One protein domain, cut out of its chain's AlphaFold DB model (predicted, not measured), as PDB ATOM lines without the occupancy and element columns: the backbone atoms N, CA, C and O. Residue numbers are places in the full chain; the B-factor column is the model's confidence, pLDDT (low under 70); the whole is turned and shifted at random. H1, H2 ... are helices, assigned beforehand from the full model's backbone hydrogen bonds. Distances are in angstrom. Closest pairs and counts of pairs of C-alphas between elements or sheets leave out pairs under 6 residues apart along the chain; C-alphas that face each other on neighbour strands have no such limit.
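AT A GLANCE: This is residues 158 to 217 of the 223 residues of an uncharacterized protein of Euryarchaeota archaeon (UniProt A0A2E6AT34). A long helix, H1, sticks out with residues 158 to 176 from a small, loose head holding H2 and H3; residues 203 to 217, with H5, stick out as a tail. The 60 printed residues have five named helices, H1 to H5 in chain order, and no named strand: all helix. The whole is extended, with a radius of gyration of the C-alphas of 16.6 A and spans of 48 by 32 by 18 A.

IN THESE COORDINATES: Find C-alpha 158 at (137.934, 152.426, 107.763); H1, residues 158 to 181, runs 34.3 A from there. Then come H2 (184 to 189), H3 (194 to 197), H4 (202 to 205) and H5 (211 to 216), ending at (141.993, 114.258, 101.241).

HOW THE PARTS SIT: H1 is close to but not clearly touching H2, the closest C-alphas being Glu 180 and Leu 186, 7.5 A apart. H2 and H3 only just touch, with 3 pairs of C-alphas within 8 A, the closest Leu 186 and Leu 197 at 6.8 A. H5 is apart from H1, H2, H3 and H4. In H1, H2 and H5 every O i to N i+4 pair is within hydrogen-bond range; H3 and H4 are too short for one.

THE WHOLE: The farthest C-alphas, Lys 159 and Glu 209, are 48.7 A apart. The printed part has no cut, its four links are tight, and no printed residue is under 70 in pLDDT.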
ATOM      1  N   GLU A 158     137.841 153.382 106.654       87.69
ATOM      2  CA  GLU A 158     137.934 152.426 107.763       87.69
ATOM      3  C   GLU A 158     136.582 152.194 108.440       87.69
ATOM      4  O   GLU A 158     136.243 151.056 108.752       87.69
ATOM      5  N   LYS A 159     135.750 153.234 108.581       92.19
ATOM      6  CA  LYS A 159     134.362 153.106 109.055       92.19
ATOM      7  C   LYS A 159     133.537 152.193 108.148       92.19
ATOM      8  O   LYS A 159     132.768 151.366 108.641       92.19
ATOM      9  N   MET A 160     133.711 152.300 106.829       91.88
ATOM     10  CA  MET A 160     133.043 151.420 105.866       91.88
ATOM     11  C   MET A 160     133.508 149.964 106.012       91.88
ATOM     12  O   MET A 160     132.674 149.057 106.020       91.88
ATOM     13  N   VAL A 161     134.814 149.738 106.174       93.38
ATOM     14  CA  VAL A 161     135.384 148.399 106.396       93.38
ATOM     15  C   VAL A 161     134.905 147.813 107.724       93.38
ATOM     16  O   VAL A 161     134.447 146.673 107.755       93.38
ATOM     17  N   ALA A 162     134.918 148.592 108.806       92.25
ATOM     18  CA  ALA A 162     134.423 148.170 110.112       92.25
ATOM     19  C   ALA A 162     132.939 147.766 110.049       92.25
ATOM     20  O   ALA A 162     132.557 146.704 110.548       92.25
ATOM     21  N   ALA A 163     132.109 148.551 109.357       93.19
ATOM     22  CA  ALA A 163     130.701 148.227 109.147       93.19
ATOM     23  C   ALA A 163     130.509 146.951 108.304       93.19
ATOM     24  O   ALA A 163     129.616 146.147 108.589       93.19
ATOM     25  N   ALA A 164     131.335 146.742 107.275       94.38
ATOM     26  CA  ALA A 164     131.318 145.515 106.484       94.38
ATOM     27  C   ALA A 164     131.708 144.301 107.339       94.38
ATOM     28  O   ALA A 164     130.982 143.308 107.346       94.38
ATOM     29  N   ASN A 165     132.781 144.404 108.125       95.38
ATOM     30  CA  ASN A 165     133.234 143.350 109.031       95.38
ATOM     31  C   ASN A 165     132.153 142.972 110.043       95.38
ATOM     32  O   ASN A 165     131.887 141.789 110.239       95.38
ATOM     33  N   GLN A 166     131.459 143.953 110.622       96.50
ATOM     34  CA  GLN A 166     130.350 143.692 111.538       96.50
ATOM     35  C   GLN A 166     129.201 142.941 110.844       96.50
ATOM     36  O   GLN A 166     128.656 141.978 111.389       96.50
ATOM     37  N   LYS A 167     128.851 143.325 109.609       96.25
ATOM     38  CA  LYS A 167     127.847 142.600 108.816       96.25
ATOM     39  C   LYS A 167     128.291 141.171 108.517       96.25
ATOM     40  O   LYS A 167     127.508 140.249 108.734       96.25
ATOM     41  N   TYR A 168     129.530 140.964 108.084       94.88
ATOM     42  CA  TYR A 168     130.052 139.623 107.824       94.88
ATOM     43  C   TYR A 168     130.091 138.765 109.085       94.88
ATOM     44  O   TYR A 168     129.655 137.621 109.028       94.88
ATOM     45  N   ALA A 169     130.507 139.319 110.225       96.38
ATOM     46  CA  ALA A 169     130.512 138.617 111.503       96.38
ATOM     47  C   ALA A 169     129.102 138.157 111.897       96.38
ATOM     48  O   ALA A 169     128.898 136.990 112.215       96.38
ATOM     49  N   THR A 170     128.097 139.034 111.789       96.88
ATOM     50  CA  THR A 170     126.705 138.651 112.091       96.88
ATOM     51  C   THR A 170     126.151 137.605 111.123       96.88
ATOM     52  O   THR A 170     125.419 136.708 111.538       96.88
ATOM     53  N   MET A 171     126.493 137.684 109.835       96.00
ATOM     54  CA  MET A 171     126.093 136.676 108.852       96.00
ATOM     55  C   MET A 171     126.785 135.334 109.098       96.00
ATOM     56  O   MET A 171     126.134 134.297 109.003       96.00
ATOM     57  N   ALA A 172     128.080 135.351 109.415       95.44
ATOM     58  CA  ALA A 172     128.856 134.161 109.734       95.44
ATOM     59  C   ALA A 172     128.311 133.478 110.991       95.44
ATOM     60  O   ALA A 172     128.056 132.282 110.946       95.44
ATOM     61  N   GLN A 173     128.017 134.247 112.043       94.62
ATOM     62  CA  GLN A 173     127.413 133.731 113.270       94.62
ATOM     63  C   GLN A 173     126.064 133.054 113.000       94.62
ATOM     64  O   GLN A 173     125.847 131.924 113.414       94.62
ATOM     65  N   LYS A 174     125.181 133.689 112.217       95.81
ATOM     66  CA  LYS A 174     123.896 133.078 111.838       95.81
ATOM     67  C   LYS A 174     124.071 131.797 111.027       95.81
ATOM     68  O   LYS A 174     123.338 130.839 111.226       95.81
ATOM     69  N   ARG A 175     125.010 131.785 110.079       94.81
ATOM     70  CA  ARG A 175     125.298 130.589 109.274       94.81
ATOM     71  C   ARG A 175     125.858 129.465 110.132       94.81
ATOM     72  O   ARG A 175     125.489 128.325 109.901       94.81
ATOM     73  N   TRP A 176     126.705 129.803 111.100       93.56
ATOM     74  CA  TRP A 176     127.236 128.860 112.071       93.56
ATOM     75  C   TRP A 176     126.111 128.240 112.893       93.56
ATOM     76  O   TRP A 176     125.976 127.028 112.893       93.56
ATOM     77  N   GLU A 177     125.251 129.057 113.501       91.81
ATOM     78  CA  GLU A 177     124.113 128.583 114.302       91.81
ATOM     79  C   GLU A 177     123.158 127.703 113.482       91.81
ATOM     80  O   GLU A 177     122.704 126.665 113.955       91.81
ATOM     81  N   ILE A 178     122.882 128.078 112.227       91.69
ATOM     82  CA  ILE A 178     122.061 127.262 111.325       91.69
ATOM     83  C   ILE A 178     122.761 125.936 111.010       91.69
ATOM     84  O   ILE A 178     122.107 124.899 111.056       91.69
ATOM     85  N   ALA A 179     124.052 125.949 110.676       89.75
ATOM     86  CA  ALA A 179     124.797 124.730 110.365       89.75
ATOM     87  C   ALA A 179     124.856 123.790 111.575       89.75
ATOM     88  O   ALA A 179     124.556 122.614 111.433       89.75
ATOM     89  N   GLU A 180     125.138 124.336 112.757       87.94
ATOM     90  CA  GLU A 180     125.191 123.607 114.025       87.94
ATOM     91  C   GLU A 180     123.825 122.993 114.372       87.94
ATOM     92  O   GLU A 180     123.735 121.808 114.658       87.94
ATOM     93  N   SER A 181     122.727 123.743 114.233       86.94
ATOM     94  CA  SER A 181     121.382 123.204 114.505       86.94
ATOM     95  C   SER A 181     120.909 122.125 113.520       86.94
ATOM     96  O   SER A 181     119.989 121.374 113.837       86.94
ATOM     97  N   ASN A 182     121.491 122.072 112.317       87.75
ATOM     98  CA  ASN A 182     121.142 121.089 111.289       87.75
ATOM     99  C   ASN A 182     122.133 119.918 111.232       87.75
ATOM    100  O   ASN A 182     122.003 119.072 110.345       87.75
ATOM    101  N   ASP A 183     123.122 119.879 112.123       88.19
ATOM    102  CA  ASP A 183     124.120 118.821 112.147       88.19
ATOM    103  C   ASP A 183     123.483 117.511 112.658       88.19
ATOM    104  O   ASP A 183     122.985 117.471 113.791       88.19
ATOM    105  N   PRO A 184     123.444 116.437 111.843       85.81
ATOM    106  CA  PRO A 184     122.857 115.167 112.257       85.81
ATOM    107  C   PRO A 184     123.553 114.573 113.487       85.81
ATOM    108  O   PRO A 184     122.874 113.965 114.313       85.81
ATOM    109  N   ASP A 185     124.859 114.802 113.647       86.00
ATOM    110  CA  ASP A 185     125.647 114.257 114.755       86.00
ATOM    111  C   ASP A 185     125.222 114.869 116.096       86.00
ATOM    112  O   ASP A 185     125.093 114.181 117.114       86.00
ATOM    113  N   LEU A 186     124.921 116.171 116.081       86.19
ATOM    114  CA  LEU A 186     124.403 116.901 117.235       86.19
ATOM    115  C   LEU A 186     122.984 116.462 117.605       86.19
ATOM    116  O   LEU A 186     122.680 116.283 118.787       86.19
ATOM    117  N   ILE A 187     122.133 116.216 116.606       84.44
ATOM    118  CA  ILE A 187     120.761 115.737 116.810       84.44
ATOM    119  C   ILE A 187     120.755 114.310 117.377       84.44
ATOM    120  O   ILE A 187     119.974 114.024 118.286       84.44
ATOM    121  N   GLU A 188     121.622 113.424 116.880       82.62
ATOM    122  CA  GLU A 188     121.706 112.029 117.329       82.62
ATOM    123  C   GLU A 188     122.133 111.922 118.799       82.62
ATOM    124  O   GLU A 188     121.556 111.144 119.561       82.62
ATOM    125  N   TYR A 189     123.096 112.745 119.219       84.06
ATOM    126  CA  TYR A 189     123.554 112.786 120.609       84.06
ATOM    127  C   TYR A 189     122.707 113.696 121.513       84.06
ATOM    128  O   TYR A 189     122.893 113.690 122.732       84.06
ATOM    129  N   GLY A 190     121.751 114.440 120.944       84.19
ATOM    130  CA  GLY A 190     120.831 115.313 121.676       84.19
ATOM    131  C   GLY A 190     121.509 116.537 122.293       84.19
ATOM    132  O   GLY A 190     121.147 116.939 123.400       84.19
ATOM    133  N   VAL A 191     122.513 117.097 121.614       86.50
ATOM    134  CA  VAL A 191     123.329 118.216 122.100       86.50
ATOM    135  C   VAL A 191     123.148 119.436 121.195       86.50
ATOM    136  O   VAL A 191     123.217 119.323 119.981       86.50
ATOM    137  N   ASP A 192     122.968 120.620 121.785       82.00
ATOM    138  CA  ASP A 192     122.669 121.846 121.024       82.00
ATOM    139  C   ASP A 192     123.911 122.550 120.444       82.00
ATOM    140  O   ASP A 192     123.783 123.419 119.583       82.00
ATOM    141  N   ARG A 193     125.114 122.250 120.957       86.94
ATOM    142  CA  ARG A 193     126.373 122.913 120.574       86.94
ATOM    143  C   ARG A 193     127.489 121.915 120.304       86.94
ATOM    144  O   ARG A 193     127.719 120.996 121.089       86.94
ATOM    145  N   LEU A 194     128.301 122.197 119.290       85.31
ATOM    146  CA  LEU A 194     129.464 121.397 118.910       85.31
ATOM    147  C   LEU A 194     130.495 121.293 120.039       85.31
ATOM    148  O   LEU A 194     131.074 120.237 120.275       85.31
ATOM    149  N   GLY A 195     130.680 122.371 120.806       85.31
ATOM    150  CA  GLY A 195     131.577 122.368 121.966       85.31
ATOM    151  C   GLY A 195     131.146 121.416 123.086       85.31
ATOM    152  O   GLY A 195     131.990 120.975 123.865       85.31
ATOM    153  N   ASP A 196     129.859 121.088 123.171       86.44
ATOM    154  CA  ASP A 196     129.357 120.104 124.125       86.44
ATOM    155  C   ASP A 196     129.460 118.682 123.555       86.44
ATOM    156  O   ASP A 196     129.795 117.775 124.313       86.44
ATOM    157  N   LEU A 197     129.337 118.498 122.233       85.62
ATOM    158  CA  LEU A 197     129.627 117.224 121.560       85.62
ATOM    159  C   LEU A 197     131.080 116.781 121.777       85.62
ATOM    160  O   LEU A 197     131.325 115.616 122.072       85.62
ATOM    161  N   VAL A 198     132.038 117.714 121.737       85.25
ATOM    162  CA  VAL A 198     133.464 117.437 122.018       85.25
ATOM    163  C   VAL A 198     133.702 116.914 123.439       85.25
ATOM    164  O   VAL A 198     134.666 116.193 123.673       85.25
ATOM    165  N   LYS A 199     132.842 117.261 124.404       84.94
ATOM    166  CA  LYS A 199     132.940 116.745 125.782       84.94
ATOM    167  C   LYS A 199     132.342 115.346 125.934       84.94
ATOM    168  O   LYS A 199     132.489 114.755 127.000       84.94
ATOM    169  N   THR A 200     131.623 114.857 124.927       83.50
ATOM    170  CA  THR A 200     131.074 113.499 124.903       83.50
ATOM    171  C   THR A 200     132.054 112.526 124.253       83.50
ATOM    172  O   THR A 200     132.954 112.928 123.520       83.50
ATOM    173  N   ASP A 201     131.822 111.227 124.437       82.62
ATOM    174  CA  ASP A 201     132.615 110.169 123.796       82.62
ATOM    175  C   ASP A 201     132.319 110.003 122.284       82.62
ATOM    176  O   ASP A 201     132.717 108.996 121.698       82.62
ATOM    177  N   TYR A 202     131.575 110.923 121.647       83.12
ATOM    178  CA  TYR A 202     131.173 110.822 120.234       83.12
ATOM    179  C   TYR A 202     132.380 110.549 119.324       83.12
ATOM    180  O   TYR A 202     132.391 109.575 118.571       83.12
ATOM    181  N   PHE A 203     133.430 111.366 119.451       83.12
ATOM    182  CA  PHE A 203     134.629 111.258 118.615       83.12
ATOM    183  C   PHE A 203     135.468 110.016 118.920       83.12
ATOM    184  O   PHE A 203     136.195 109.563 118.047       83.12
ATOM    185  N   GLU A 204     135.370 109.451 120.124       82.56
ATOM    186  CA  GLU A 204     136.078 108.213 120.473       82.56
ATOM    187  C   GLU A 204     135.366 106.975 119.907       82.56
ATOM    188  O   GLU A 204     136.019 106.011 119.514       82.56
ATOM    189  N   LYS A 205     134.027 106.994 119.840       80.31
ATOM    190  CA  LYS A 205     133.207 105.862 119.370       80.31
ATOM    191  C   LYS A 205     133.018 105.841 117.856       80.31
ATOM    192  O   LYS A 205     132.947 104.759 117.282       80.31
ATOM    193  N   ASN A 206     132.963 107.012 117.226       77.00
ATOM    194  CA  ASN A 206     132.823 107.175 115.776       77.00
ATOM    195  C   ASN A 206     134.169 107.431 115.070       77.00
ATOM    196  O   ASN A 206     134.201 107.875 113.924       77.00
ATOM    197  N   ALA A 207     135.295 107.162 115.740       76.50
ATOM    198  CA  ALA A 207     136.616 107.233 115.129       76.50
ATOM    199  C   ALA A 207     136.793 106.109 114.095       76.50
ATOM    200  O   ALA A 207     137.072 104.961 114.438       76.50
ATOM    201  N   GLU A 208     136.673 106.447 112.815       75.00
ATOM    202  CA  GLU A 208     137.115 105.587 111.718       75.00
ATOM    203  C   GLU A 208     138.611 105.831 111.426       75.00
ATOM    204  O   GLU A 208     139.051 106.962 111.194       75.00
ATOM    205  N   GLU A 209     139.424 104.770 111.414       70.88
ATOM    206  CA  GLU A 209     140.820 104.865 110.971       70.88
ATOM    207  C   GLU A 209     140.886 105.163 109.460       70.88
ATOM    208  O   GLU A 209     140.214 104.523 108.651       70.88
ATOM    209  N   GLY A 210     141.713 106.137 109.064       72.75
ATOM    210  CA  GLY A 210     141.934 106.486 107.651       72.75
ATOM    211  C   GLY A 210     140.918 107.456 107.027       72.75
ATOM    212  O   GLY A 210     140.990 107.705 105.826       72.75
ATOM    213  N   VAL A 211     140.007 108.062 107.804       73.81
ATOM    214  CA  VAL A 211     139.054 109.087 107.300       73.81
ATOM    215  C   VAL A 211     139.767 110.255 106.629       73.81
ATOM    216  O   VAL A 211     139.312 110.758 105.604       73.81
ATOM    217  N   PHE A 212     140.907 110.671 107.182       72.00
ATOM    218  CA  PHE A 212     141.706 111.747 106.605       72.00
ATOM    219  C   PHE A 212     142.119 111.440 105.159       72.00
ATOM    220  O   PHE A 212     141.983 112.306 104.299       72.00
ATOM    221  N   ASP A 213     142.539 110.204 104.870       78.69
ATOM    222  CA  ASP A 213     142.954 109.797 103.524       78.69
ATOM    223  C   ASP A 213     141.769 109.756 102.548       78.69
ATOM    224  O   ASP A 213     141.917 110.170 101.396       78.69
ATOM    225  N   LYS A 214     140.579 109.347 103.016       76.06
ATOM    226  CA  LYS A 214     139.337 109.366 102.222       76.06
ATOM    227  C   LYS A 214     138.895 110.786 101.856       76.06
ATOM    228  O   LYS A 214     138.512 111.046 100.719       76.06
ATOM    229  N   VAL A 215     138.968 111.722 102.806       76.44
ATOM    230  CA  VAL A 215     138.572 113.127 102.590       76.44
ATOM    231  C   VAL A 215     139.615 113.882 101.760       76.44
ATOM    232  O   VAL A 215     139.256 114.703 100.918       76.44
ATOM    233  N   ALA A 216     140.906 113.608 101.969       78.62
ATOM    234  CA  ALA A 216     141.993 114.258 101.241       78.62
ATOM    235  C   ALA A 216     142.091 113.793  99.777       78.62
ATOM    236  O   ALA A 216     142.460 114.591  98.914       78.62
ATOM    237  N   ASN A 217     141.730 112.537  99.483       78.12
ATOM    238  CA  ASN A 217     141.755 111.958  98.139       78.12
ATOM    239  C   ASN A 217     140.366 111.450  97.703       78.12
ATOM    240  O   ASN A 217     140.171 110.250  97.518       78.12
TER     241      ASN A 217